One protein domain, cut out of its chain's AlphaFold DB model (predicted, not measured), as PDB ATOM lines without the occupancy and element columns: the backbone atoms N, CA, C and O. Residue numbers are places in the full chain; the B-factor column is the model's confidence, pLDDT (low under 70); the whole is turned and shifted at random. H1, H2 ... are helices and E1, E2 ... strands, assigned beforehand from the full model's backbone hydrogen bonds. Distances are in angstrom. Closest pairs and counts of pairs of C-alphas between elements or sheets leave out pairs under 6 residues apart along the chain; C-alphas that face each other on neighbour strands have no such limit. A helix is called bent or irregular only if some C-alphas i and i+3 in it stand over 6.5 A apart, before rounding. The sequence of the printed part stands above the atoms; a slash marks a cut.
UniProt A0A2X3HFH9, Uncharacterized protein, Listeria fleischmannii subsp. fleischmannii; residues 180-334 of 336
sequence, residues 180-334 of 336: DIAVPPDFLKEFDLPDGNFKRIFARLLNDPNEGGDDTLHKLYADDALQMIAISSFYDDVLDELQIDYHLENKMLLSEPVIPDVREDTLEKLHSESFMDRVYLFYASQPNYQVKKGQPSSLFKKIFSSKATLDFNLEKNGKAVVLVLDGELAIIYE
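AT A GLANCE: This is residues 180 to 334 of the 336 residues of an uncharacterized protein of Listeria fleischmannii subsp. fleischmannii (UniProt A0A2X3HFH9). What shape do these atoms make? A strongly twisted sheet of seven antiparallel strands has the small antiparallel sheet of E6 and E7 over part of one face, a sandwich only partly face to face, and helix H4 over the other face. H1 and H5 lie farthest from the mean of the C-alphas. What builds it? The printed part has 155 residues, with five named helices and nine named strands in the order H1 E1 H2 E2 H3 E3 E4 H4 E5 E6 H5 E7 E8 E9; the large sheet runs E1 E9 E8 E5 E2 E4 E3. The class is mixed, helices and strands, and the whole is compact, with a radius of gyration of the C-alphas of 14.8 A and spans of 42 by 35 by 33 A.

IN THESE COORDINATES: Where are the strands? The large sheet holds E1 (residues 200 to 205), E9 (329 to 334), E8 (319 to 324), E5 (279 to 283), E2 (226 to 232, 17.8 A), E4 (252 to 255) and E3 (246 to 249). E6 is residues 288 to 293 and E7 308 to 313; E9 ends at C-alpha 334, (561.117, 313.638, 397.447). Where are the helices? H4 is residues 260 to 273, 20.4 A long, and irregular, with C-alphas 261 and 264 7.5 A apart. H1 is 185 to 190, from C-alpha 185 at (575.460, 318.448, 401.839), H2 216 to 220, H3 236 to 241 and H5 301 to 304.

HOW THE PARTS SIT: How do the sheets stand? Within hydrogen-bond range are, for instance, N 281 and O 321 of E5 and E8, 2.8 A, and N 290 and O 311 of E6 and E7, 2.8 A. The two sheets form a sandwich, two sheets face to face, with best planes 21 degrees apart. E2, H3, E3 and E4, H4, E5 are split strand-helix-strand units, each with another strand between its two, and right-handed crossovers. Where are the helices? H4 makes two layers with the large sheet, a helix on one face, over E5 and E2 and along the strands at 17 degrees to E5 on the local plane; H3 only grazes that sheet, H2 is on it over none of its strands, and H1 and H5 are not on it. H2 and H4 only just touch, with 3 pairs of C-alphas within 8 A, the closest His 218 and Glu 264, 6.8 A. Every O i to N i+4 pair is within hydrogen-bond range in H1, H2 and H3, and 8 of 10 in H4; H5 is too short for one.

THE WHOLE: How large is it? The two C-alphas farthest apart, of Asp 223 and Leu 299, are 43.9 A apart. Is it unbroken and sure? The printed part has no cut and no long link. Its mean pLDDT is 73.0, with residues 204 to 222 and 294 to 307 among those under 70.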
ATOM      1  N   ASP A 180     570.594 310.528 389.270       50.16
ATOM      2  CA  ASP A 180     570.533 311.254 390.499       50.16
ATOM      3  C   ASP A 180     571.963 311.601 390.854       50.16
ATOM      4  O   ASP A 180     572.717 310.793 391.409       50.16
ATOM      5  N   ILE A 181     572.369 312.807 390.492       56.41
ATOM      6  CA  ILE A 181     573.588 313.369 391.022       56.41
ATOM      7  C   ILE A 181     573.307 313.498 392.513       56.41
ATOM      8  O   ILE A 181     572.491 314.320 392.933       56.41
ATOM      9  N   ALA A 182     573.923 312.629 393.314       59.97
ATOM     10  CA  ALA A 182     573.844 312.738 394.757       59.97
ATOM     11  C   ALA A 182     574.330 314.139 395.127       59.97
ATOM     12  O   ALA A 182     575.491 314.475 394.884       59.97
ATOM     13  N   VAL A 183     573.435 314.970 395.660       62.44
ATOM     14  CA  VAL A 183     573.762 316.361 395.968       62.44
ATOM     15  C   VAL A 183     574.531 316.376 397.283       62.44
ATOM     16  O   VAL A 183     573.967 316.004 398.317       62.44
ATOM     17  N   PRO A 184     575.818 316.767 397.294       66.81
ATOM     18  CA  PRO A 184     576.584 316.783 398.529       66.81
ATOM     19  C   PRO A 184     575.971 317.783 399.523       66.81
ATOM     20  O   PRO A 184     575.567 318.871 399.107       66.81
ATOM     21  N   PRO A 185     575.965 317.501 400.839       73.00
ATOM     22  CA  PRO A 185     575.460 318.448 401.839       73.00
ATOM     23  C   PRO A 185     576.148 319.820 401.779       73.00
ATOM     24  O   PRO A 185     575.515 320.853 401.991       73.00
ATOM     25  N   ASP A 186     577.439 319.843 401.435       64.25
ATOM     26  CA  ASP A 186     578.193 321.086 401.263       64.25
ATOM     27  C   ASP A 186     577.678 321.924 400.082       64.25
ATOM     28  O   ASP A 186     577.671 323.149 400.180       64.25
ATOM     29  N   PHE A 187     577.180 321.285 399.016       67.94
ATOM     30  CA  PHE A 187     576.545 321.973 397.891       67.94
ATOM     31  C   PHE A 187     575.223 322.607 398.331       67.94
ATOM     32  O   PHE A 187     575.010 323.796 398.114       67.94
ATOM     33  N   LEU A 188     574.356 321.853 399.020       76.81
ATOM     34  CA  LEU A 188     573.094 322.394 399.546       76.81
ATOM     35  C   LEU A 188     573.348 323.625 400.422       76.81
ATOM     36  O   LEU A 188     572.688 324.648 400.280       76.81
ATOM     37  N   LYS A 189     574.377 323.562 401.266       78.00
ATOM     38  CA  LYS A 189     574.774 324.666 402.136       78.00
ATOM     39  C   LYS A 189     575.358 325.861 401.382       78.00
ATOM     40  O   LYS A 189     575.035 326.998 401.719       78.00
ATOM     41  N   GLU A 190     576.232 325.632 400.401       69.75
ATOM     42  CA  GLU A 190     576.810 326.691 399.561       69.75
ATOM     43  C   GLU A 190     575.716 327.463 398.821       69.75
ATOM     44  O   GLU A 190     575.740 328.696 398.769       69.75
ATOM     45  N   PHE A 191     574.715 326.734 398.332       70.00
ATOM     46  CA  PHE A 191     573.570 327.289 397.638       70.00
ATOM     47  C   PHE A 191     572.402 327.620 398.577       70.00
ATOM     48  O   PHE A 191     571.340 327.934 398.073       70.00
ATOM     49  N   ASP A 192     572.534 327.649 399.907       78.12
ATOM     50  CA  ASP A 192     571.423 327.979 400.833       78.12
ATOM     51  C   ASP A 192     570.101 327.263 400.463       78.12
ATOM     52  O   ASP A 192     569.042 327.879 400.319       78.12
ATOM     53  N   LEU A 193     570.212 325.967 400.175       83.12
ATOM     54  CA  LEU A 193     569.118 325.068 399.835       83.12
ATOM     55  C   LEU A 193     568.745 324.217 401.055       83.12
ATOM     56  O   LEU A 193     569.614 323.941 401.888       83.12
ATOM     57  N   PRO A 194     567.483 323.768 401.166       82.81
ATOM     58  CA  PRO A 194     567.062 322.925 402.279       82.81
ATOM     59  C   PRO A 194     567.857 321.618 402.342       82.81
ATOM     60  O   PRO A 194     568.009 320.925 401.335       82.81
ATOM     61  N   ASP A 195     568.316 321.273 403.543       77.69
ATOM     62  CA  ASP A 195     569.020 320.031 403.890       77.69
ATOM     63  C   ASP A 195     568.219 319.164 404.885       77.69
ATOM     64  O   ASP A 195     568.773 318.291 405.553       77.69
ATOM     65  N   GLY A 196     566.909 319.427 405.000       70.12
ATOM     66  CA  GLY A 196     565.990 318.774 405.932       70.12
ATOM     67  C   GLY A 196     565.811 317.262 405.722       70.12
ATOM     68  O   GLY A 196     566.452 316.630 404.885       70.12
ATOM     69  N   ASN A 197     564.897 316.659 406.492       70.94
ATOM     70  CA  ASN A 197     564.612 315.217 406.450       70.94
ATOM     71  C   ASN A 197     563.772 314.834 405.219       70.94
ATOM     72  O   ASN A 197     562.613 314.440 405.345       70.94
ATOM     73  N   PHE A 198     564.360 314.949 404.035       83.38
ATOM     74  CA  PHE A 198     563.817 314.382 402.808       83.38
ATOM     75  C   PHE A 198     564.223 312.917 402.704       83.38
ATOM     76  O   PHE A 198     565.310 312.525 403.134       83.38
ATOM     77  N   LYS A 199     563.355 312.091 402.118       82.12
ATOM     78  CA  LYS A 199     563.695 310.688 401.878       82.12
ATOM     79  C   LYS A 199     564.769 310.569 400.798       82.12
ATOM     80  O   LYS A 199     565.636 309.701 400.894       82.12
ATOM     81  N   ARG A 200     564.713 311.451 399.797       83.06
ATOM     82  CA  ARG A 200     565.652 311.495 398.676       83.06
ATOM     83  C   ARG A 200     565.906 312.942 398.257       83.06
ATOM     84  O   ARG A 200     564.968 313.732 398.165       83.06
ATOM     85  N   ILE A 201     567.176 313.261 398.012       80.69
ATOM     86  CA  ILE A 201     567.622 314.513 397.394       80.69
ATOM     87  C   ILE A 201     568.619 314.141 396.304       80.69
ATOM     88  O   ILE A 201     569.610 313.459 396.577       80.69
ATOM     89  N   PHE A 202     568.364 314.589 395.087       76.75
ATOM     90  CA  PHE A 202     569.219 314.320 393.941       76.75
ATOM     91  C   PHE A 202     569.175 315.474 392.954       76.75
ATOM     92  O   PHE A 202     568.329 316.348 393.078       76.75
ATOM     93  N   ALA A 203     570.090 315.515 391.993       70.25
ATOM     94  CA  ALA A 203     570.052 316.509 390.934       70.25
ATOM     95  C   ALA A 203     570.086 315.874 389.549       70.25
ATOM     96  O   ALA A 203     570.606 314.776 389.369       70.25
ATOM     97  N   ARG A 204     569.533 316.600 388.581       68.00
ATOM     98  CA  ARG A 204     569.503 316.270 387.162       68.00
ATOM     99  C   ARG A 204     569.927 317.498 386.364       68.00
ATOM    100  O   ARG A 204     569.519 318.612 386.681       68.00
ATOM    101  N   LEU A 205     570.750 317.293 385.345       60.34
ATOM    102  CA  LEU A 205     571.086 318.339 384.381       60.34
ATOM    103  C   LEU A 205     569.907 318.516 383.422       60.34
ATOM    104  O   LEU A 205     569.361 317.525 382.950       60.34
ATOM    105  N   LEU A 206     569.508 319.760 383.167       55.50
ATOM    106  CA  LEU A 206     568.378 320.071 382.284       55.50
ATOM    107  C   LEU A 206     568.794 320.290 380.831       55.50
ATOM    108  O   LEU A 206     567.992 320.104 379.928       55.50
ATOM    109  N   ASN A 207     570.076 320.567 380.609       50.44
ATOM    110  CA  ASN A 207     570.685 320.630 379.284       50.44
ATOM    111  C   ASN A 207     571.403 319.310 378.945       50.44
ATOM    112  O   ASN A 207     572.563 319.328 378.521       50.44
ATOM    113  N   ASP A 208     570.753 318.163 379.192       41.25
ATOM    114  CA  ASP A 208     571.320 316.852 378.856       41.25
ATOM    115  C   ASP A 208     571.208 316.591 377.335       41.25
ATOM    116  O   ASP A 208     570.098 316.471 376.819       41.25
ATOM    117  N   PRO A 209     572.322 316.469 376.588       32.69
ATOM    118  CA  PRO A 209     572.336 316.020 375.184       32.69
ATOM    119  C   PRO A 209     571.470 314.813 374.843       32.69
ATOM    120  O   PRO A 209     571.063 314.657 373.690       32.69
ATOM    121  N   ASN A 210     571.331 313.887 375.795       34.53
ATOM    122  CA  ASN A 210     570.762 312.564 375.568       34.53
ATOM    123  C   ASN A 210     569.231 312.576 375.573       34.53
ATOM    124  O   ASN A 210     568.602 311.633 375.091       34.53
ATOM    125  N   GLU A 211     568.631 313.647 376.081       40.81
ATOM    126  CA  GLU A 211     567.198 313.890 376.061       40.81
ATOM    127  C   GLU A 211     566.977 315.082 375.134       40.81
ATOM    128  O   GLU A 211     567.070 316.233 375.540       40.81
ATOM    129  N   GLY A 212     566.801 314.809 373.838       31.70
ATOM    130  CA  GLY A 212     566.682 315.863 372.834       31.70
ATOM    131  C   GLY A 212     565.642 316.917 373.224       31.70
ATOM    132  O   GLY A 212     564.464 316.597 373.221       31.70
ATOM    133  N   GLY A 213     566.112 318.137 373.505       36.25
ATOM    134  CA  GLY A 213     565.354 319.392 373.593       36.25
ATOM    135  C   GLY A 213     564.260 319.469 374.667       36.25
ATOM    136  O   GLY A 213     563.284 318.742 374.586       36.25
ATOM    137  N   ASP A 214     564.412 320.407 375.611       42.88
ATOM    138  CA  ASP A 214     563.389 321.089 376.449       42.88
ATOM    139  C   ASP A 214     562.319 320.272 377.226       42.88
ATOM    140  O   ASP A 214     561.574 320.830 378.033       42.88
ATOM    141  N   ASP A 215     562.273 318.946 377.109       47.16
ATOM    142  CA  ASP A 215     561.100 318.158 377.503       47.16
ATOM    143  C   ASP A 215     561.212 317.425 378.858       47.16
ATOM    144  O   ASP A 215     560.273 316.747 379.292       47.16
ATOM    145  N   THR A 216     562.356 317.445 379.546       55.12
ATOM    146  CA  THR A 216     562.546 316.487 380.651       55.12
ATOM    147  C   THR A 216     561.863 316.890 381.951       55.12
ATOM    148  O   THR A 216     561.406 316.032 382.714       55.12
ATOM    149  N   LEU A 217     561.779 318.190 382.241       56.81
ATOM    150  CA  LEU A 217     561.271 318.648 383.534       56.81
ATOM    151  C   LEU A 217     559.788 318.312 383.714       56.81
ATOM    152  O   LEU A 217     559.369 317.872 384.785       56.81
ATOM    153  N   HIS A 218     558.995 318.477 382.653       56.25
ATOM    154  CA  HIS A 218     557.571 318.173 382.693       56.25
ATOM    155  C   HIS A 218     557.314 316.659 382.763       56.25
ATOM    156  O   HIS A 218     556.331 316.247 383.377       56.25
ATOM    157  N   LYS A 219     558.208 315.822 382.208       61.59
ATOM    158  CA  LYS A 219     558.105 314.352 382.249       61.59
ATOM    159  C   LYS A 219     558.357 313.770 383.635       61.59
ATOM    160  O   LYS A 219     557.768 312.743 383.956       61.59
ATOM    161  N   LEU A 220     559.178 314.421 384.469       63.72
ATOM    162  CA  LEU A 220     559.479 313.946 385.830       63.72
ATOM    163  C   LEU A 220     558.208 313.733 386.658       63.72
ATOM    164  O   LEU A 220     558.094 312.738 387.372       63.72
ATOM    165  N   TYR A 221     557.256 314.659 386.528       69.56
ATOM    166  CA  TYR A 221     556.048 314.730 387.347       69.56
ATOM    167  C   TYR A 221     554.802 315.046 386.513       69.56
ATOM    168  O   TYR A 221     553.898 315.738 386.979       69.56
ATOM    169  N   ALA A 222     554.746 314.540 385.275       63.66
ATOM    170  CA  ALA A 222     553.654 314.799 384.332       63.66
ATOM    171  C   ALA A 222     552.271 314.492 384.936       63.66
ATOM    172  O   ALA A 222     551.327 315.263 384.757       63.66
ATOM    173  N   ASP A 223     552.183 313.420 385.726       70.44
ATOM    174  CA  ASP A 223     550.949 312.977 386.379       70.44
ATOM    175  C   ASP A 223     550.633 313.719 387.692       70.44
ATOM    176  O   ASP A 223     549.505 313.651 388.187       70.44
ATOM    177  N   ASP A 224     551.593 314.450 388.267       79.06
ATOM    178  CA  ASP A 224     551.396 315.175 389.522       79.06
ATOM    179  C   ASP A 224     550.907 316.603 389.257       79.06
ATOM    180  O   ASP A 224     551.298 317.269 388.301       79.06
ATOM    181  N   ALA A 225     550.043 317.124 390.125       82.50
ATOM    182  CA  ALA A 225     549.583 318.503 390.012       82.50
ATOM    183  C   ALA A 225     550.660 319.489 390.505       82.50
ATOM    184  O   ALA A 225     551.093 319.374 391.653       82.50
ATOM    185  N   LEU A 226     551.046 320.471 389.678       86.06
ATOM    186  CA  LEU A 226     551.925 321.585 390.066       86.06
ATOM    187  C   LEU A 226     551.169 322.516 391.031       86.06
ATOM    188  O   LEU A 226     550.258 323.242 390.637       86.06
ATOM    189  N   GLN A 227     551.511 322.435 392.313       90.12
ATOM    190  CA  GLN A 227     550.806 323.091 393.416       90.12
ATOM    191  C   GLN A 227     551.252 324.527 393.658       90.12
ATOM    192  O   GLN A 227     550.458 325.319 394.153       90.12
ATOM    193  N   MET A 228     552.517 324.842 393.379       91.19
ATOM    194  CA  MET A 228     553.064 326.176 393.599       91.19
ATOM    195  C   MET A 228     554.351 326.364 392.801       91.19
ATOM    196  O   MET A 228     555.211 325.480 392.773       91.19
ATOM    197  N   ILE A 229     554.498 327.546 392.218       90.12
ATOM    198  CA  ILE A 229     555.752 328.084 391.706       90.12
ATOM    199  C   ILE A 229     556.196 329.157 392.687       90.12
ATOM    200  O   ILE A 229     555.408 330.031 393.056       90.12
ATOM    201  N   ALA A 230     557.455 329.108 393.103       90.31
ATOM    202  CA  ALA A 230     558.064 330.216 393.807       90.31
ATOM    203  C   ALA A 230     559.282 330.739 393.061       90.31
ATOM    204  O   ALA A 230     560.208 329.993 392.739       90.31
ATOM    205  N   ILE A 231     559.273 332.037 392.788       87.19
ATOM    206  CA  ILE A 231     560.284 332.694 391.964       87.19
ATOM    207  C   ILE A 231     560.479 334.143 392.415       87.19
ATOM    208  O   ILE A 231     559.670 334.706 393.146       87.19
ATOM    209  N   SER A 232     561.590 334.766 392.039       83.62
ATOM    210  CA  SER A 232     561.872 336.170 392.343       83.62
ATOM    211  C   SER A 232     560.791 337.119 391.811       83.62
ATOM    212  O   SER A 232     560.237 336.909 390.737       83.62
ATOM    213  N   SER A 233     560.556 338.233 392.510       83.75
ATOM    214  CA  SER A 233     559.625 339.297 392.088       83.75
ATOM    215  C   SER A 233     559.989 340.005 390.784       83.75
ATOM    216  O   SER A 233     559.319 340.958 390.426       83.75
ATOM    217  N   PHE A 234     561.096 339.633 390.147       77.56
ATOM    218  CA  PHE A 234     561.473 340.128 388.825       77.56
ATOM    219  C   PHE A 234     560.743 339.423 387.678       77.56
ATOM    220  O   PHE A 234     560.856 339.882 386.550       77.56
ATOM    221  N   TYR A 235     560.043 338.326 387.968       75.94
ATOM    222  CA  TYR A 235     559.326 337.512 386.986       75.94
ATOM    223  C   TYR A 235     557.806 337.627 387.155       75.94
ATOM    224  O   TYR A 235     557.078 336.674 386.885       75.94
ATOM    225  N   ASP A 236     557.322 338.765 387.657       81.56
ATOM    226  CA  ASP A 236     555.888 339.041 387.771       81.56
ATOM    227  C   ASP A 236     555.226 339.063 386.395       81.56
ATOM    228  O   ASP A 236     554.227 338.373 386.204       81.56
ATOM    229  N   ASP A 237     555.870 339.707 385.419       82.25
ATOM    230  CA  ASP A 237     555.427 339.718 384.022       82.25
ATOM    231  C   ASP A 237     555.206 338.292 383.460       82.25
ATOM    232  O   ASP A 237     554.246 338.057 382.729       82.25
ATOM    233  N   VAL A 238     556.037 337.310 383.842       79.75
ATOM    234  CA  VAL A 238     555.909 335.913 383.376       79.75
ATOM    235  C   VAL A 238     554.630 335.265 383.908       79.75
ATOM    236  O   VAL A 238     553.899 334.630 383.147       79.75
ATOM    237  N   LEU A 239     554.342 335.424 385.205       84.50
ATOM    238  CA  LEU A 239     553.130 334.865 385.812       84.50
ATOM    239  C   LEU A 239     551.868 335.593 385.325       84.50
ATOM    240  O   LEU A 239     550.859 334.938 385.059       84.50
ATOM    241  N   ASP A 240     551.947 336.912 385.133       87.19
ATOM    242  CA  ASP A 240     550.862 337.727 384.582       87.19
ATOM    243  C   ASP A 240     550.518 337.320 383.139       87.19
ATOM    244  O   ASP A 240     549.343 337.147 382.798       87.19
ATOM    245  N   GLU A 241     551.526 337.106 382.283       85.44
ATOM    246  CA  GLU A 241     551.329 336.626 380.909       85.44
ATOM    247  C   GLU A 241     550.675 335.242 380.854       85.44
ATOM    248  O   GLU A 241     549.859 334.976 379.969       85.44
ATOM    249  N   LEU A 242     551.039 334.364 381.791       81.50
ATOM    250  CA  LEU A 242     550.489 333.014 381.923       81.50
ATOM    251  C   LEU A 242     549.134 332.984 382.648       81.50
ATOM    252  O   LEU A 242     548.522 331.922 382.749       81.50
ATOM    253  N   GLN A 243     548.646 334.138 383.119       86.88
ATOM    254  CA  GLN A 243     547.404 334.287 383.887       86.88
ATOM    255  C   GLN A 243     547.382 333.429 385.160       86.88
ATOM    256  O   GLN A 243     546.347 332.876 385.537       86.88
ATOM    257  N   ILE A 244     548.535 333.306 385.817       86.94
ATOM    258  CA  ILE A 244     548.681 332.571 387.071       86.94
ATOM    259  C   ILE A 244     548.587 333.569 388.219       86.94
ATOM    260  O   ILE A 244     549.429 334.453 388.347       86.94
ATOM    261  N   ASP A 245     547.589 333.407 389.086       91.19
ATOM    262  CA  ASP A 245     547.470 334.219 390.297       91.19
ATOM    263  C   ASP A 245     548.660 333.968 391.240       91.19
ATOM    264  O   ASP A 245     549.128 332.837 391.396       91.19
ATOM    265  N   TYR A 246     549.147 335.014 391.908       93.06
ATOM    266  CA  TYR A 246     550.236 334.907 392.880       93.06
ATOM    267  C   TYR A 246     550.131 335.954 393.990       93.06
ATOM    268  O   TYR A 246     549.445 336.972 393.879       93.06
ATOM    269  N   HIS A 247     550.872 335.731 395.074       93.56
ATOM    270  CA  HIS A 247     551.095 336.727 396.115       93.56
ATOM    271  C   HIS A 247     552.588 336.950 396.367       93.56
ATOM    272  O   HIS A 247     553.431 336.112 396.057       93.56
ATOM    273  N   LEU A 248     552.925 338.121 396.910       90.19
ATOM    274  CA  LEU A 248     554.304 338.548 397.130       90.19
ATOM    275  C   LEU A 248     554.691 338.414 398.607       90.19
ATOM    276  O   LEU A 248     554.157 339.127 399.458       90.19
ATOM    277  N   GLU A 249     555.710 337.609 398.897       88.88
ATOM    278  CA  GLU A 249     556.316 337.508 400.224       88.88
ATOM    279  C   GLU A 249     557.828 337.744 400.145       88.88
ATOM    280  O   GLU A 249     558.557 337.051 399.449       88.88
ATOM    281  N   ASN A 250     558.341 338.755 400.856       85.19
ATOM    282  CA  ASN A 250     559.782 339.055 400.927       85.19
ATOM    283  C   ASN A 250     560.517 339.152 399.563       85.19
ATOM    284  O   ASN A 250     561.719 338.899 399.508       85.19
ATOM    285  N   LYS A 251     559.844 339.637 398.503       82.94
ATOM    286  CA  LYS A 251     560.345 339.698 397.104       82.94
ATOM    287  C   LYS A 251     560.378 338.355 396.366       82.94
ATOM    288  O   LYS A 251     561.072 338.231 395.364       82.94
ATOM    289  N   MET A 252     559.625 337.385 396.856       87.31
ATOM    290  CA  MET A 252     559.347 336.126 396.190       87.31
ATOM    291  C   MET A 252     557.867 336.105 395.808       87.31
ATOM    292  O   MET A 252     557.014 336.446 396.627       87.31
ATOM    293  N   LEU A 253     557.587 335.783 394.555       90.12
ATOM    294  CA  LEU A 253     556.258 335.494 394.037       90.12
ATOM    295  C   LEU A 253     555.941 334.051 394.392       90.12
ATOM    296  O   LEU A 253     556.772 333.175 394.168       90.12
ATOM    297  N   LEU A 254     554.767 333.834 394.963       92.25
ATOM    298  CA  LEU A 254     554.255 332.538 395.378       92.25
ATOM    299  C   LEU A 254     552.940 332.327 394.637       92.25
ATOM    300  O   LEU A 254     551.963 333.031 394.908       92.25
ATOM    301  N   SER A 255     552.944 331.429 393.655       92.50
ATOM    302  CA  SER A 255     551.789 331.212 392.791       92.50
ATOM    303  C   SER A 255     550.693 330.407 393.486       92.50
ATOM    304  O   SER A 255     550.956 329.560 394.340       92.50
ATOM    305  N   GLU A 256     549.458 330.620 393.055       91.19
ATOM    306  CA  GLU A 256     548.380 329.656 393.238       91.19
ATOM    307  C   GLU A 256     548.643 328.388 392.390       91.19
ATOM    308  O   GLU A 256     549.536 328.386 391.527       91.19
ATOM    309  N   PRO A 257     547.905 327.286 392.627       88.31
ATOM    310  CA  PRO A 257     548.054 326.056 391.856       88.31
ATOM    311  C   PRO A 257     547.862 326.271 390.352       88.31
ATOM    312  O   PRO A 257     546.901 326.906 389.914       88.31
ATOM    313  N   VAL A 258     548.752 325.681 389.557       82.75
ATOM    314  CA  VAL A 258     548.763 325.851 388.102       82.75
ATOM    315  C   VAL A 258     547.852 324.816 387.456       82.75
ATOM    316  O   VAL A 258     547.976 323.608 387.699       82.75
ATOM    317  N   ILE A 259     546.929 325.277 386.610       76.62
ATOM    318  CA  ILE A 259     546.053 324.381 385.854       76.62
ATOM    319  C   ILE A 259     546.877 323.528 384.871       76.62
ATOM    320  O   ILE A 259     547.847 324.026 384.300       76.62
ATOM    321  N   PRO A 260     546.522 322.248 384.651       72.12
ATOM    322  CA  PRO A 260     547.305 321.352 383.795       72.12
ATOM    323  C   PRO A 260     547.574 321.908 382.392       72.12
ATOM    324  O   PRO A 260     548.685 321.766 381.895       72.12
ATOM    325  N   ASP A 261     546.589 322.597 381.810       68.81
ATOM    326  CA  ASP A 261     546.608 323.062 380.419       68.81
ATOM    327  C   ASP A 261     547.638 324.168 380.127       68.81
ATOM    328  O   ASP A 261     547.970 324.374 378.967       68.81
ATOM    329  N   VAL A 262     548.145 324.879 381.143       69.50
ATOM    330  CA  VAL A 262     549.169 325.937 380.963       69.50
ATOM    331  C   VAL A 262     550.532 325.534 381.515       69.50
ATOM    332  O   VAL A 262     551.470 326.327 381.514       69.50
ATOM    333  N   ARG A 263     550.658 324.308 382.032       67.12
ATOM    334  CA  ARG A 263     551.849 323.848 382.752       67.12
ATOM    335  C   ARG A 263     553.090 323.796 381.867       67.12
ATOM    336  O   ARG A 263     554.157 324.177 382.330       67.12
ATOM    337  N   GLU A 264     552.947 323.301 380.645       67.38
ATOM    338  CA  GLU A 264     554.049 323.139 379.690       67.38
ATOM    339  C   GLU A 264     554.617 324.508 379.299       67.38
ATOM    340  O   GLU A 264     555.758 324.808 379.647       67.38
ATOM    341  N   ASP A 265     553.761 325.401 378.790       67.69
ATOM    342  CA  ASP A 265     554.084 326.804 378.497       67.69
ATOM    343  C   ASP A 265     554.704 327.539 379.698       67.69
ATOM    344  O   ASP A 265     555.594 328.378 379.547       67.69
ATOM    345  N   THR A 266     554.241 327.231 380.915       70.19
ATOM    346  CA  THR A 266     554.780 327.821 382.145       70.19
ATOM    347  C   THR A 266     556.216 327.382 382.395       70.19
ATOM    348  O   THR A 266     557.061 328.212 382.718       70.19
ATOM    349  N   LEU A 267     556.510 326.090 382.258       67.19
ATOM    350  CA  LEU A 267     557.848 325.557 382.496       67.19
ATOM    351  C   LEU A 267     558.839 326.004 381.419       67.19
ATOM    352  O   LEU A 267     559.951 326.380 381.776       67.19
ATOM    353  N   GLU A 268     558.433 326.043 380.148       66.00
ATOM    354  CA  GLU A 268     559.271 326.552 379.054       66.00
ATOM    355  C   GLU A 268     559.626 328.029 379.253       66.00
ATOM    356  O   GLU A 268     560.802 328.404 379.215       66.00
ATOM    357  N   LYS A 269     558.629 328.878 379.553       69.31
ATOM    358  CA  LYS A 269     558.876 330.299 379.828       69.31
ATOM    359  C   LYS A 269     559.782 330.482 381.038       69.31
ATOM    360  O   LYS A 269     560.756 331.224 380.956       69.31
ATOM    361  N   LEU A 270     559.515 329.779 382.140       67.75
ATOM    362  CA  LEU A 270     560.348 329.866 383.341       67.75
ATOM    363  C   LEU A 270     561.773 329.376 383.087       67.75
ATOM    364  O   LEU A 270     562.697 329.996 383.594       67.75
ATOM    365  N   HIS A 271     561.966 328.314 382.300       60.12
ATOM    366  CA  HIS A 271     563.290 327.824 381.921       60.12
ATOM    367  C   HIS A 271     564.046 328.883 381.108       60.12
ATOM    368  O   HIS A 271     565.141 329.283 381.505       60.12
ATOM    369  N   SER A 272     563.414 329.428 380.061       57.28
ATOM    370  CA  SER A 272     563.999 330.460 379.191       57.28
ATOM    371  C   SER A 272     564.334 331.772 379.916       57.28
ATOM    372  O   SER A 272     565.295 332.451 379.555       57.28
ATOM    373  N   GLU A 273     563.585 332.099 380.971       50.88
ATOM    374  CA  GLU A 273     563.749 333.324 381.754       50.88
ATOM    375  C   GLU A 273     564.604 333.113 383.025       50.88
ATOM    376  O   GLU A 273     565.088 334.087 383.592       50.88
ATOM    377  N   SER A 274     564.877 331.873 383.470       51.31
ATOM    378  CA  SER A 274     565.540 331.537 384.760       51.31
ATOM    379  C   SER A 274     567.017 331.956 384.925       51.31
ATOM    380  O   SER A 274     567.694 331.538 385.865       51.31
ATOM    381  N   PHE A 275     567.518 332.857 384.087       48.38
ATOM    382  CA  PHE A 275     568.923 333.253 383.994       48.38
ATOM    383  C   PHE A 275     569.486 333.985 385.232       48.38
ATOM    384  O   PHE A 275     570.693 334.174 385.337       48.38
ATOM    385  N   MET A 276     568.643 334.483 386.150       55.50
ATOM    386  CA  MET A 276     569.085 335.429 387.196       55.50
ATOM    387  C   MET A 276     568.752 335.032 388.645       55.50
ATOM    388  O   MET A 276     569.319 335.616 389.568       55.50
ATOM    389  N   ASP A 277     567.834 334.089 388.884       67.50
ATOM    390  CA  ASP A 277     567.387 333.709 390.235       67.50
ATOM    391  C   ASP A 277     566.795 332.282 390.234       67.50
ATOM    392  O   ASP A 277     566.380 331.765 389.203       67.50
ATOM    393  N   ARG A 278     566.732 331.646 391.410       77.31
ATOM    394  CA  ARG A 278     566.215 330.273 391.563       77.31
ATOM    395  C   ARG A 278     564.714 330.195 391.325       77.31
ATOM    396  O   ARG A 278     563.969 331.066 391.783       77.31
ATOM    397  N   VAL A 279     564.290 329.081 390.740       83.38
ATOM    398  CA  VAL A 279     562.878 328.725 390.565       83.38
ATOM    399  C   VAL A 279     562.581 327.483 391.389       83.38
ATOM    400  O   VAL A 279     563.301 326.492 391.299       83.38
ATOM    401  N   TYR A 280     561.530 327.529 392.196       89.69
ATOM    402  CA  TYR A 280     561.051 326.395 392.978       89.69
ATOM    403  C   TYR A 280     559.708 325.941 392.410       89.69
ATOM    404  O   TYR A 280     558.797 326.751 392.255       89.69
ATOM    405  N   LEU A 281     559.579 324.651 392.131       89.56
ATOM    406  CA  LEU A 281     558.387 324.029 391.569       89.56
ATOM    407  C   LEU A 281     557.936 322.924 392.517       89.56
ATOM    408  O   LEU A 281     558.678 321.972 392.756       89.56
ATOM    409  N   PHE A 282     556.738 323.050 393.077       91.00
ATOM    410  CA  PHE A 282     556.208 322.112 394.063       91.00
ATOM    411  C   PHE A 282     555.073 321.292 393.469       91.00
ATOM    412  O   PHE A 282     554.109 321.848 392.950       91.00
ATOM    413  N   TYR A 283     555.167 319.972 393.578       89.81
ATOM    414  CA  TYR A 283     554.237 319.024 392.978       89.81
ATOM    415  C   TYR A 283     553.541 318.171 394.042       89.81
ATOM    416  O   TYR A 283     554.077 317.924 395.126       89.81
ATOM    417  N   ALA A 284     552.352 317.681 393.681       84.88
ATOM    418  CA  ALA A 284     551.476 316.784 394.441       84.88
ATOM    419  C   ALA A 284     550.864 317.369 395.729       84.88
ATOM    420  O   ALA A 284     549.668 317.187 395.960       84.88
ATOM    421  N   SER A 285     551.629 318.091 396.549       84.62
ATOM    422  CA  SER A 285     551.147 318.756 397.766       84.62
ATOM    423  C   SER A 285     551.727 320.162 397.918       84.62
ATOM    424  O   SER A 285     552.811 320.464 397.416       84.62
ATOM    425  N   GLN A 286     550.981 321.051 398.584       86.00
ATOM    426  CA  GLN A 286     551.526 322.355 398.952       86.00
ATOM    427  C   GLN A 286     552.658 322.158 399.969       86.00
ATOM    428  O   GLN A 286     552.490 321.406 400.935       86.00
ATOM    429  N   PRO A 287     553.812 322.818 399.786       88.56
ATOM    430  CA  PRO A 287     554.907 322.699 400.732       88.56
ATOM    431  C   PRO A 287     554.590 323.454 402.022       88.56
ATOM    432  O   PRO A 287     553.914 324.483 402.021       88.56
ATOM    433  N   ASN A 288     555.170 322.998 403.128       90.00
ATOM    434  CA  ASN A 288     555.306 323.833 404.312       90.00
ATOM    435  C   ASN A 288     556.599 324.638 404.171       90.00
ATOM    436  O   ASN A 288     557.679 324.051 404.222       90.00
ATOM    437  N   TYR A 289     556.498 325.951 403.974       90.94
ATOM    438  CA  TYR A 289     557.640 326.796 403.644       90.94
ATOM    439  C   TYR A 289     557.815 327.993 404.581       90.94
ATOM    440  O   TYR A 289     556.892 328.456 405.247       90.94
ATOM    441  N   GLN A 290     559.032 328.525 404.589       89.88
ATOM    442  CA  GLN A 290     559.391 329.796 405.190       89.88
ATOM    443  C   GLN A 290     560.283 330.573 404.224       89.88
ATOM    444  O   GLN A 290     561.365 330.113 403.848       89.88
ATOM    445  N   VAL A 291     559.864 331.788 403.861       87.81
ATOM    446  CA  VAL A 291     560.685 332.667 403.025       87.81
ATOM    447  C   VAL A 291     561.795 333.288 403.876       87.81
ATOM    448  O   VAL A 291     561.562 334.141 404.739       87.81
ATOM    449  N   LYS A 292     563.036 332.866 403.633       85.06
ATOM    450  CA  LYS A 292     564.238 333.402 404.269       85.06
ATOM    451  C   LYS A 292     564.713 334.628 403.505       85.06
ATOM    452  O   LYS A 292     565.070 334.584 402.332       85.06
ATOM    453  N   LYS A 293     564.756 335.762 404.200       78.12
ATOM    454  CA  LYS A 293     565.313 336.998 403.650       78.12
ATOM    455  C   LYS A 293     566.837 336.916 403.640       78.12
ATOM    456  O   LYS A 293     567.454 336.870 404.707       78.12
ATOM    457  N   GLY A 294     567.442 337.006 402.458       64.94
ATOM    458  CA  GLY A 294     568.886 337.157 402.339       64.94
ATOM    459  C   GLY A 294     569.335 338.439 403.045       64.94
ATOM    460  O   GLY A 294     568.841 339.532 402.750       64.94
ATOM    461  N   GLN A 295     570.261 338.332 404.002       55.16
ATOM    462  CA  GLN A 295     570.924 339.487 404.619       55.16
ATOM    463  C   GLN A 295     572.337 339.640 404.038       55.16
ATOM    464  O   GLN A 295     573.311 339.180 404.636       55.16
ATOM    465  N   PRO A 296     572.494 340.276 402.865       52.22
ATOM    466  CA  PRO A 296     573.811 340.474 402.284       52.22
ATOM    467  C   PRO A 296     574.605 341.483 403.123       52.22
ATOM    468  O   PRO A 296     574.213 342.642 403.285       52.22
ATOM    469  N   SER A 297     575.757 341.044 403.629       48.06
ATOM    470  CA  SER A 297     576.664 341.852 404.451       48.06
ATOM    471  C   SER A 297     577.491 342.875 403.656       48.06
ATOM    472  O   SER A 297     578.127 343.736 404.259       48.06
ATOM    473  N   SER A 298     577.477 342.836 402.313       52.97
ATOM    474  CA  SER A 298     578.230 343.769 401.458       52.97
ATOM    475  C   SER A 298     577.465 344.220 400.205       52.97
ATOM    476  O   SER A 298     576.560 343.543 399.719       52.97
ATOM    477  N   LEU A 299     577.845 345.390 399.675       49.44
ATOM    478  CA  LEU A 299     577.240 346.039 398.501       49.44
ATOM    479  C   LEU A 299     577.385 345.231 397.202       49.44
ATOM    480  O   LEU A 299     576.453 345.214 396.411       49.44
ATOM    481  N   PHE A 300     578.504 344.527 397.010       43.62
ATOM    482  CA  PHE A 300     578.695 343.643 395.853       43.62
ATOM    483  C   PHE A 300     577.868 342.361 395.972       43.62
ATOM    484  O   PHE A 300     577.265 341.934 394.995       43.62
ATOM    485  N   LYS A 301     577.743 341.789 397.181       43.69
ATOM    486  CA  LYS A 301     576.878 340.621 397.395       43.69
ATOM    487  C   LYS A 301     575.406 340.947 397.134       43.69
ATOM    488  O   LYS A 301     574.730 340.121 396.558       43.69
ATOM    489  N   LYS A 302     574.933 342.169 397.418       51.38
ATOM    490  CA  LYS A 302     573.552 342.613 397.113       51.38
ATOM    491  C   LYS A 302     573.138 342.518 395.640       51.38
ATOM    492  O   LYS A 302     571.937 342.528 395.379       51.38
ATOM    493  N   ILE A 303     574.098 342.529 394.714       45.19
ATOM    494  CA  ILE A 303     573.841 342.522 393.268       45.19
ATOM    495  C   ILE A 303     573.779 341.083 392.734       45.19
ATOM    496  O   ILE A 303     572.984 340.826 391.844       45.19
ATOM    497  N   PHE A 304     574.557 340.163 393.317       43.41
ATOM    498  CA  PHE A 304     574.716 338.781 392.838       43.41
ATOM    499  C   PHE A 304     574.136 337.705 393.777       43.41
ATOM    500  O   PHE A 304     574.228 336.523 393.478       43.41
ATOM    501  N   SER A 305     573.600 338.072 394.945       48.50
ATOM    502  CA  SER A 305     572.942 337.127 395.858       48.50
ATOM    503  C   SER A 305     571.433 337.136 395.644       48.50
ATOM    504  O   SER A 305     570.835 338.220 395.681       48.50
ATOM    505  N   SER A 306     570.828 335.951 395.558       54.47
ATOM    506  CA  SER A 306     569.375 335.778 395.612       54.47
ATOM    507  C   SER A 306     568.804 336.536 396.817       54.47
ATOM    508  O   SER A 306     569.299 336.459 397.948       54.47
ATOM    509  N   LYS A 307     567.803 337.388 396.570       65.69
ATOM    510  CA  LYS A 307     567.296 338.334 397.586       65.69
ATOM    511  C   LYS A 307     566.452 337.643 398.661       65.69
ATOM    512  O   LYS A 307     566.351 338.158 399.779       65.69
ATOM    513  N   ALA A 308     565.886 336.492 398.322       75.81
ATOM    514  CA  ALA A 308     565.144 335.609 399.201       75.81
ATOM    515  C   ALA A 308     565.349 334.156 398.755       75.81
ATOM    516  O   ALA A 308     565.549 333.893 397.570       75.81
ATOM    517  N   THR A 309     565.313 333.236 399.710       83.56
ATOM    518  CA  THR A 309     565.379 331.787 399.501       83.56
ATOM    519  C   THR A 309     564.233 331.132 400.262       83.56
ATOM    520  O   THR A 309     563.683 331.718 401.198       83.56
ATOM    521  N   LEU A 310     563.843 329.928 399.858       87.44
ATOM    522  CA  LEU A 310     562.850 329.138 400.579       87.44
ATOM    523  C   LEU A 310     563.535 328.062 401.407       87.44
ATOM    524  O   LEU A 310     564.340 327.288 400.894       87.44
ATOM    525  N   ASP A 311     563.159 328.003 402.679       88.06
ATOM    526  CA  ASP A 311     563.290 326.802 403.490       88.06
ATOM    527  C   ASP A 311     561.954 326.078 403.475       88.06
ATOM    528  O   ASP A 311     560.927 326.713 403.715       88.06
ATOM    529  N   PHE A 312     561.931 324.792 403.156       91.25
ATOM    530  CA  PHE A 312     560.676 324.071 403.014       91.25
ATOM    531  C   PHE A 312     560.775 322.624 403.475       91.25
ATOM    532  O   PHE A 312     561.842 322.019 403.499       91.25
ATOM    533  N   ASN A 313     559.616 322.066 403.808       89.75
ATOM    534  CA  ASN A 313     559.391 320.645 403.999       89.75
ATOM    535  C   ASN A 313     558.226 320.204 403.114       89.75
ATOM    536  O   ASN A 313     557.307 320.976 402.833       89.75
ATOM    537  N   LEU A 314     558.262 318.940 402.714       88.81
ATOM    538  CA  LEU A 314     557.231 318.328 401.888       88.81
ATOM    539  C   LEU A 314     556.365 317.415 402.748       88.81
ATOM    540  O   LEU A 314     556.870 316.730 403.639       88.81
ATOM    541  N   GLU A 315     555.062 317.390 402.488       88.06
ATOM    542  CA  GLU A 315     554.199 316.353 403.052       88.06
ATOM    543  C   GLU A 315     554.493 314.990 402.408       88.06
ATOM    544  O   GLU A 315     555.300 314.875 401.484       88.06
ATOM    545  N   LYS A 316     553.839 313.936 402.901       85.00
ATOM    546  CA  LYS A 316     553.962 312.596 402.326       85.00
ATOM    547  C   LYS A 316     553.550 312.597 400.846       85.00
ATOM    548  O   LYS A 316     552.485 313.110 400.510       85.00
ATOM    549  N   ASN A 317     554.361 311.970 399.999       83.94
ATOM    550  CA  ASN A 317     554.321 311.987 398.531       83.94
ATOM    551  C   ASN A 317     554.571 313.362 397.886       83.94
ATOM    552  O   ASN A 317     554.410 313.500 396.676       83.94
ATOM    553  N   GLY A 318     554.940 314.378 398.669       87.06
ATOM    554  CA  GLY A 318     555.281 315.692 398.147       87.06
ATOM    555  C   GLY A 318     556.614 315.659 397.410       87.06
ATOM    556  O   GLY A 318     557.550 314.956 397.811       87.06
ATOM    557  N   LYS A 319     556.691 316.445 396.337       89.88
ATOM    558  CA  LYS A 319     557.858 316.542 395.460       89.88
ATOM    559  C   LYS A 319     558.189 318.005 395.200       89.88
ATOM    560  O   LYS A 319     557.285 318.830 395.080       89.88
ATOM    561  N   ALA A 320     559.471 318.332 395.100       90.38
ATOM    562  CA  ALA A 320     559.897 319.658 394.677       90.38
ATOM    563  C   ALA A 320     561.073 319.589 393.713       90.38
ATOM    564  O   ALA A 320     561.952 318.744 393.858       90.38
ATOM    565  N   VAL A 321     561.100 320.525 392.771       88.06
ATOM    566  CA  VAL A 321     562.225 320.773 391.873       88.06
ATOM    567  C   VAL A 321     562.709 322.195 392.104       88.06
ATOM    568  O   VAL A 321     561.921 323.137 392.081       88.06
ATOM    569  N   VAL A 322     564.003 322.357 392.350       87.50
ATOM    570  CA  VAL A 322     564.655 323.655 392.501       87.50
ATOM    571  C   VAL A 322     565.652 323.827 391.371       87.50
ATOM    572  O   VAL A 322     566.636 323.093 391.295       87.50
ATOM    573  N   LEU A 323     565.401 324.803 390.508       77.19
ATOM    574  CA  LEU A 323     566.290 325.163 389.413       77.19
ATOM    575  C   LEU A 323     567.411 326.059 389.943       77.19
ATOM    576  O   LEU A 323     567.157 327.084 390.589       77.19
ATOM    577  N   VAL A 324     568.654 325.650 389.699       70.06
ATOM    578  CA  VAL A 324     569.881 326.349 390.100       70.06
ATOM    579  C   VAL A 324     570.861 326.412 388.928       70.06
ATOM    580  O   VAL A 324     570.688 325.694 387.947       70.06
ATOM    581  N   LEU A 325     571.897 327.255 389.049       61.75
ATOM    582  CA  LEU A 325     572.885 327.497 387.984       61.75
ATOM    583  C   LEU A 325     572.196 327.923 386.680       61.75
ATOM    584  O   LEU A 325     572.297 327.237 385.677       61.75
ATOM    585  N   ASP A 326     571.438 329.018 386.737       60.66
ATOM    586  CA  ASP A 326     570.800 329.628 385.562       60.66
ATOM    587  C   ASP A 326     569.857 328.677 384.793       60.66
ATOM    588  O   ASP A 326     569.709 328.777 383.579       60.66
ATOM    589  N   GLY A 327     569.238 327.731 385.509       57.06
ATOM    590  CA  GLY A 327     568.331 326.736 384.930       57.06
ATOM    591  C   GLY A 327     569.026 325.481 384.399       57.06
ATOM    592  O   GLY A 327     568.347 324.551 383.990       57.06
ATOM    593  N   GLU A 328     570.355 325.383 384.463       61.00
ATOM    594  CA  GLU A 328     571.088 324.232 383.919       61.00
ATOM    595  C   GLU A 328     570.980 322.966 384.789       61.00
ATOM    596  O   GLU A 328     571.184 321.849 384.301       61.00
ATOM    597  N   LEU A 329     570.665 323.119 386.082       68.56
ATOM    598  CA  LEU A 329     570.584 322.022 387.045       68.56
ATOM    599  C   LEU A 329     569.265 322.065 387.833       68.56
ATOM    600  O   LEU A 329     568.963 323.039 388.521       68.56
ATOM    601  N   ALA A 330     568.519 320.963 387.811       78.12
ATOM    602  CA  ALA A 330     567.360 320.723 388.665       78.12
ATOM    603  C   ALA A 330     567.753 319.900 389.891       78.12
ATOM    604  O   ALA A 330     568.185 318.757 389.759       78.12
ATOM    605  N   ILE A 331     567.546 320.438 391.090       83.19
ATOM    606  CA  ILE A 331     567.630 319.686 392.346       83.19
ATOM    607  C   ILE A 331     566.241 319.204 392.727       83.19
ATOM    608  O   ILE A 331     565.316 319.993 392.877       83.19
ATOM    609  N   ILE A 332     566.110 317.901 392.910       87.25
ATOM    610  CA  ILE A 332     564.864 317.191 393.119       87.25
ATOM    611  C   ILE A 332     564.805 316.687 394.561       87.25
ATOM    612  O   ILE A 332     565.743 316.065 395.069       87.25
ATOM    613  N   TYR A 333     563.680 316.965 395.212       90.62
ATOM    614  CA  TYR A 333     563.371 316.603 396.589       90.62
ATOM    615  C   TYR A 333     562.139 315.712 396.619       90.62
ATOM    616  O   TYR A 333     561.092 316.093 396.099       90.62
ATOM    617  N   GLU A 334     562.238 314.566 397.292       87.88
ATOM    618  CA  GLU A 334     561.117 313.638 397.447       87.88
ATOM    619  C   GLU A 334     560.923 313.240 398.909       87.88
ATOM    620  O   GLU A 334     561.875 312.963 399.653       87.88
TER     621      GLU A 334